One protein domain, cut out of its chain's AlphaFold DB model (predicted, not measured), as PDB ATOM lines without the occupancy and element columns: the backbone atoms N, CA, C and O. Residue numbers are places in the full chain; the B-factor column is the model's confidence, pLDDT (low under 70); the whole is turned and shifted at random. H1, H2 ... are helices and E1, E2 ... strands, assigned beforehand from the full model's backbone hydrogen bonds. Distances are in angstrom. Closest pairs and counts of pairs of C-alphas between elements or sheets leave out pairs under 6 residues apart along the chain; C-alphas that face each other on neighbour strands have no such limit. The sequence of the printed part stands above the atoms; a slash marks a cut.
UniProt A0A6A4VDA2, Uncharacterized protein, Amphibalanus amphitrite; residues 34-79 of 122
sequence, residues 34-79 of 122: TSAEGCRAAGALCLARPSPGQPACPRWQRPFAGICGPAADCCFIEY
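AT A GLANCE: This is residues 34 to 79 of the 122 residues of an uncharacterized protein of Amphibalanus amphitrite (UniProt A0A6A4VDA2). The model has little regular structure: a small two-strand hairpin, E1 and E2, in the middle, the short helix H1 packed near it, and a long loop, residues 49 to 71, winding round E2 between the strands. The printed part has 46 residues, with one named helix and two named strands in the order H1, E1, E2. The sheet is antiparallel, and the class is mixed, with 14 residues in named elements. The whole is compact, with a radius of gyration of the C-alphas of 9.3 A and spans of 26 by 22 by 12 A.

HOW THE PARTS SIT: In H1, residues 36 to 41, every O i to N i+4 pair is within hydrogen-bond range. A tight link leads to E1, residues 45 to 48; the closest C-alphas, of Cys 39 and Leu 45, are 6.6 A apart. E2, residues 72 to 75, makes an antiparallel hairpin with E1, at 145 degrees between directions; N 45 and O 75 are 2.8 A apart, within hydrogen-bond range. The closest C-alphas of H1 and E2, of Cys 39 and Cys 74, are 6.0 A apart.

IN THESE COORDINATES: H1 begins at C-alpha 36 (40.810, 21.808, -29.639) and is 8.7 A long. E1 is 9.7 A long, and E2, 9.2 A, ends at C-alpha 75 (42.625, 21.548, -19.054).

THE WHOLE: The farthest C-alphas, of Pro 52 and Tyr 79, are 26.8 A apart. The printed part has no cut. The link E1 to E2 is long, with 23 residues. Residues 42, 60, 63 to 66 and 78 to 79 have pLDDT under 70.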
ATOM      1  N   THR A  34      34.377  24.538 -28.340       71.94
ATOM      2  CA  THR A  34      33.727  23.370 -28.959       71.94
ATOM      3  C   THR A  34      34.724  22.485 -29.709       71.94
ATOM      4  O   THR A  34      34.368  21.403 -30.170       71.94
ATOM      5  N   SER A  35      35.988  22.917 -29.797       79.06
ATOM      6  CA  SER A  35      37.091  22.221 -30.464       79.06
ATOM      7  C   SER A  35      38.422  22.398 -29.721       79.06
ATOM      8  O   SER A  35      38.546  23.213 -28.802       79.06
ATOM      9  N   ALA A  36      39.449  21.659 -30.150       80.69
ATOM     10  CA  ALA A  36      40.810  21.808 -29.639       80.69
ATOM     11  C   ALA A  36      41.392  23.216 -29.887       80.69
ATOM     12  O   ALA A  36      42.101  23.734 -29.022       80.69
ATOM     13  N   GLU A  37      41.097  23.852 -31.031       80.81
ATOM     14  CA  GLU A  37      41.433  25.267 -31.257       80.81
ATOM     15  C   GLU A  37      40.730  26.170 -30.244       80.81
ATOM     16  O   GLU A  37      41.382  27.025 -29.651       80.81
ATOM     17  N   GLY A  38      39.433  25.950 -30.004       75.44
ATOM     18  CA  GLY A  38      38.672  26.708 -29.010       75.44
ATOM     19  C   GLY A  38      39.273  26.574 -27.612       75.44
ATOM     20  O   GLY A  38      39.417  27.567 -26.907       75.44
ATOM     21  N   CYS A  39      39.684  25.362 -27.225       78.38
ATOM     22  CA  CYS A  39      40.339  25.109 -25.939       78.38
ATOM     23  C   CYS A  39      41.604  25.966 -25.774       78.38
ATOM     24  O   CYS A  39      41.787  26.624 -24.752       78.38
ATOM     25  N   ARG A  40      42.447  26.005 -26.812       77.50
ATOM     26  CA  ARG A  40      43.671  26.818 -26.828       77.50
ATOM     27  C   ARG A  40      43.366  28.316 -26.801       77.50
ATOM     28  O   ARG A  40      44.009  29.045 -26.054       77.50
ATOM     29  N   ALA A  41      42.376  28.766 -27.570       71.81
ATOM     30  CA  ALA A  41      41.950  30.167 -27.603       71.81
ATOM     31  C   ALA A  41      41.386  30.643 -26.254       71.81
ATOM     32  O   ALA A  41      41.576  31.797 -25.883       71.81
ATOM     33  N   ALA A  42      40.763  29.743 -25.491       69.44
ATOM     34  CA  ALA A  42      40.309  30.005 -24.129       69.44
ATOM     35  C   ALA A  42      41.452  30.036 -23.092       69.44
ATOM     36  O   ALA A  42      41.187  30.246 -21.914       69.44
ATOM     37  N   GLY A  43      42.714  29.821 -23.488       72.75
ATOM     38  CA  GLY A  43      43.861  29.806 -22.572       72.75
ATOM     39  C   GLY A  43      44.064  28.478 -21.831       72.75
ATOM     40  O   GLY A  43      44.743  28.440 -20.805       72.75
ATOM     41  N   ALA A  44      43.480  27.386 -22.333       79.69
ATOM     42  CA  ALA A  44      43.648  26.037 -21.801       79.69
ATOM     43  C   ALA A  44      44.553  25.170 -22.696       79.69
ATOM     44  O   ALA A  44      44.894  25.522 -23.827       79.69
ATOM     45  N   LEU A  45      44.948  24.006 -22.181       86.75
ATOM     46  CA  LEU A  45      45.789  23.031 -22.871       86.75
ATOM     47  C   LEU A  45      45.053  21.708 -23.067       86.75
ATOM     48  O   LEU A  45      44.369  21.217 -22.174       86.75
ATOM     49  N   CYS A  46      45.244  21.100 -24.233       88.25
ATOM     50  CA  CYS A  46      44.788  19.742 -24.490       88.25
ATOM     51  C   CYS A  46      45.785  18.745 -23.893       88.25
ATOM     52  O   CYS A  46      46.891  18.594 -24.412       88.25
ATOM     53  N   LEU A  47      45.395  18.062 -22.818       90.38
ATOM     54  CA  LEU A  47      46.227  17.068 -22.143       90.38
ATOM     55  C   LEU A  47      45.737  15.653 -22.434       90.38
ATOM     56  O   LEU A  47      44.535  15.389 -22.434       90.38
ATOM     57  N   ALA A  48      46.675  14.732 -22.651       90.12
ATOM     58  CA  ALA A  48      46.367  13.325 -22.860       90.12
ATOM     59  C   ALA A  48      45.858  12.671 -21.568       90.12
ATOM     60  O   ALA A  48      46.395  12.894 -20.481       90.12
ATOM     61  N   ARG A  49      44.832  11.828 -21.693       88.25
ATOM     62  CA  ARG A  49      44.346  10.994 -20.594       88.25
ATOM     63  C   ARG A  49      45.399   9.934 -20.260       88.25
ATOM     64  O   ARG A  49      45.909   9.293 -21.178       88.25
ATOM     65  N   PRO A  50      45.691   9.690 -18.973       88.06
ATOM     66  CA  PRO A  50      46.658   8.670 -18.575       88.06
ATOM     67  C   PRO A  50      46.159   7.248 -18.871       88.06
ATOM     68  O   PRO A  50      46.955   6.349 -19.117       88.06
ATOM     69  N   SER A  51      44.842   7.030 -18.857       87.38
ATOM     70  CA  SER A  51      44.212   5.758 -19.221       87.38
ATOM     71  C   SER A  51      42.738   5.959 -19.611       87.38
ATOM     72  O   SER A  51      42.156   7.007 -19.305       87.38
ATOM     73  N   PRO A  52      42.100   4.989 -20.297       83.56
ATOM     74  CA  PRO A  52      40.676   5.056 -20.612       83.56
ATOM     75  C   PRO A  52      39.831   5.242 -19.346       83.56
ATOM     76  O   PRO A  52      39.960   4.493 -18.383       83.56
ATOM     77  N   GLY A  53      38.971   6.259 -19.343       81.25
ATOM     78  CA  GLY A  53      38.132   6.596 -18.189       81.25
ATOM     79  C   GLY A  53      38.826   7.421 -17.100       81.25
ATOM     80  O   GLY A  53      38.127   7.972 -16.250       81.25
ATOM     81  N   GLN A  54      40.153   7.592 -17.141       84.12
ATOM     82  CA  GLN A  54      40.839   8.524 -16.247       84.12
ATOM     83  C   GLN A  54      40.972   9.922 -16.875       84.12
ATOM     84  O   GLN A  54      41.409  10.049 -18.021       84.12
ATOM     85  N   PRO A  55      40.614  10.988 -16.136       83.56
ATOM     86  CA  PRO A  55      40.852  12.365 -16.554       83.56
ATOM     87  C   PRO A  55      42.324  12.676 -16.813       83.56
ATOM     88  O   PRO A  55      43.182  12.216 -16.066       83.56
ATOM     89  N   ALA A  56      42.607  13.545 -17.786       87.06
ATOM     90  CA  ALA A  56      43.953  14.106 -17.956       87.06
ATOM     91  C   ALA A  56      44.343  15.104 -16.847       87.06
ATOM     92  O   ALA A  56      45.517  15.290 -16.545       87.06
ATOM     93  N   CYS A  57      43.351  15.746 -16.232       82.12
ATOM     94  CA  CYS A  57      43.518  16.685 -15.132       82.12
ATOM     95  C   CYS A  57      42.323  16.575 -14.172       82.12
ATOM     96  O   CYS A  57      41.264  16.060 -14.559       82.12
ATOM     97  N   PRO A  58      42.458  17.032 -12.915       76.38
ATOM     98  CA  PRO A  58      41.352  17.043 -11.970       76.38
ATOM     99  C   PRO A  58      40.121  17.755 -12.535       76.38
ATOM    100  O   PRO A  58      40.239  18.689 -13.326       76.38
ATOM    101  N   ARG A  59      38.928  17.346 -12.091       72.75
ATOM    102  CA  ARG A  59      37.646  17.881 -12.581       72.75
ATOM    103  C   ARG A  59      37.591  19.413 -12.585       72.75
ATOM    104  O   ARG A  59      37.121  19.988 -13.557       72.75
ATOM    105  N   TRP A  60      38.139  20.056 -11.557       67.38
ATOM    106  CA  TRP A  60      38.179  21.512 -11.440       67.38
ATOM    107  C   TRP A  60      39.067  22.188 -12.498       67.38
ATOM    108  O   TRP A  60      38.753  23.290 -12.921       67.38
ATOM    109  N   GLN A  61      40.120  21.540 -13.003       75.69
ATOM    110  CA  GLN A  61      40.894  22.041 -14.154       75.69
ATOM    111  C   GLN A  61      40.224  21.721 -15.492       75.69
ATOM    112  O   GLN A  61      40.682  22.195 -16.526       75.69
ATOM    113  N   ARG A  62      39.158  20.912 -15.493       76.19
ATOM    114  CA  ARG A  62      38.561  20.308 -16.687       76.19
ATOM    115  C   ARG A  62      37.088  20.702 -16.877       76.19
ATOM    116  O   ARG A  62      36.210  19.835 -16.818       76.19
ATOM    117  N   PRO A  63      36.783  21.975 -17.170       66.00
ATOM    118  CA  PRO A  63      35.414  22.414 -17.473       66.00
ATOM    119  C   PRO A  63      34.857  21.811 -18.780       66.00
ATOM    120  O   PRO A  63      33.645  21.818 -19.027       66.00
ATOM    121  N   PHE A  64      35.734  21.253 -19.620       68.88
ATOM    122  CA  PHE A  64      35.435  20.837 -20.985       68.88
ATOM    123  C   PHE A  64      36.032  19.458 -21.296       68.88
ATOM    124  O   PHE A  64      37.158  19.319 -21.777       68.88
ATOM    125  N   ALA A  65      35.267  18.407 -21.005       66.31
ATOM    126  CA  ALA A  65      35.685  17.034 -21.275       66.31
ATOM    127  C   ALA A  65      35.536  16.673 -22.761       66.31
ATOM    128  O   ALA A  65      34.540  17.021 -23.393       66.31
ATOM    129  N   GLY A  66      36.510  15.937 -23.309       66.75
ATOM    130  CA  GLY A  66      36.430  15.350 -24.656       66.75
ATOM    131  C   GLY A  66      36.531  16.326 -25.835       66.75
ATOM    132  O   GLY A  66      36.481  15.895 -26.982       66.75
ATOM    133  N   ILE A  67      36.721  17.621 -25.574       78.50
ATOM    134  CA  ILE A  67      36.787  18.672 -26.606       78.50
ATOM    135  C   ILE A  67      38.075  18.587 -27.437       78.50
ATOM    136  O   ILE A  67      38.101  18.928 -28.616       78.50
ATOM    137  N   CYS A  68      39.138  18.059 -26.832       84.38
ATOM    138  CA  CYS A  68      40.420  17.816 -27.486       84.38
ATOM    139  C   CYS A  68      40.505  16.436 -28.169       84.38
ATOM    140  O   CYS A  68      41.572  16.073 -28.663       84.38
ATOM    141  N   GLY A  69      39.411  15.661 -28.189       80.88
ATOM    142  CA  GLY A  69      39.341  14.318 -28.769       80.88
ATOM    143  C   GLY A  69      39.129  13.193 -27.739       80.88
ATOM    144  O   GLY A  69      39.074  13.430 -26.534       80.88
ATOM    145  N   PRO A  70      39.013  11.930 -28.187       77.69
ATOM    146  CA  PRO A  70      38.630  10.804 -27.326       77.69
ATOM    147  C   PRO A  70      39.691  10.418 -26.281       77.69
ATOM    148  O   PRO A  70      39.359   9.827 -25.251       77.69
ATOM    149  N   ALA A  71      40.956  10.764 -26.524       83.38
ATOM    150  CA  ALA A  71      42.088  10.450 -25.653       83.38
ATOM    151  C   ALA A  71      42.649  11.676 -24.914       83.38
ATOM    152  O   ALA A  71      43.670  11.558 -24.243       83.38
ATOM    153  N   ALA A  72      42.011  12.844 -25.028       86.00
ATOM    154  CA  ALA A  72      42.511  14.079 -24.442       86.00
ATOM    155  C   ALA A  72      41.383  14.931 -23.859       86.00
ATOM    156  O   ALA A  72      40.250  14.918 -24.334       86.00
ATOM    157  N   ASP A  73      41.708  15.700 -22.831       86.94
ATOM    158  CA  ASP A  73      40.792  16.640 -22.199       86.94
ATOM    159  C   ASP A  73      41.336  18.068 -22.297       86.94
ATOM    160  O   ASP A  73      42.548  18.278 -22.356       86.94
ATOM    161  N   CYS A  74      40.433  19.050 -22.312       84.00
ATOM    162  CA  CYS A  74      40.800  20.458 -22.247       84.00
ATOM    163  C   CYS A  74      40.977  20.874 -20.779       84.00
ATOM    164  O   CYS A  74      40.027  20.792 -19.994       84.00
ATOM    165  N   CYS A  75      42.190  21.295 -20.423       82.81
ATOM    166  CA  CYS A  75      42.625  21.548 -19.054       82.81
ATOM    167  C   CYS A  75      43.158  22.977 -18.878       82.81
ATOM    168  O   CYS A  75      44.108  23.381 -19.549       82.81
ATOM    169  N   PHE A  76      42.594  23.730 -17.937       79.00
ATOM    170  CA  PHE A  76      43.114  25.028 -17.507       79.00
ATOM    171  C   PHE A  76      44.211  24.825 -16.464       79.00
ATOM    172  O   PHE A  76      43.954  24.291 -15.385       79.00
ATOM    173  N   ILE A  77      45.439  25.233 -16.796       72.69
ATOM    174  CA  ILE A  77      46.618  24.997 -15.944       72.69
ATOM    175  C   ILE A  77      47.041  26.272 -15.202       72.69
ATOM    176  O   ILE A  77      47.624  26.196 -14.121       72.69
ATOM    177  N   GLU A  78      46.703  27.451 -15.733       64.75
ATOM    178  CA  GLU A  78      47.004  28.716 -15.067       64.75
ATOM    179  C   GLU A  78      45.983  29.077 -13.985       64.75
ATOM    180  O   GLU A  78      44.770  29.095 -14.207       64.75
ATOM    181  N   TYR A  79      46.515  29.428 -12.811       52.25
ATOM    182  CA  TYR A  79      45.782  29.734 -11.581       52.25
ATOM    183  C   TYR A  79      44.708  30.821 -11.743       52.25
ATOM    184  O   TYR A  79      43.640  30.729 -11.140       52.25
TER     185      TYR A  79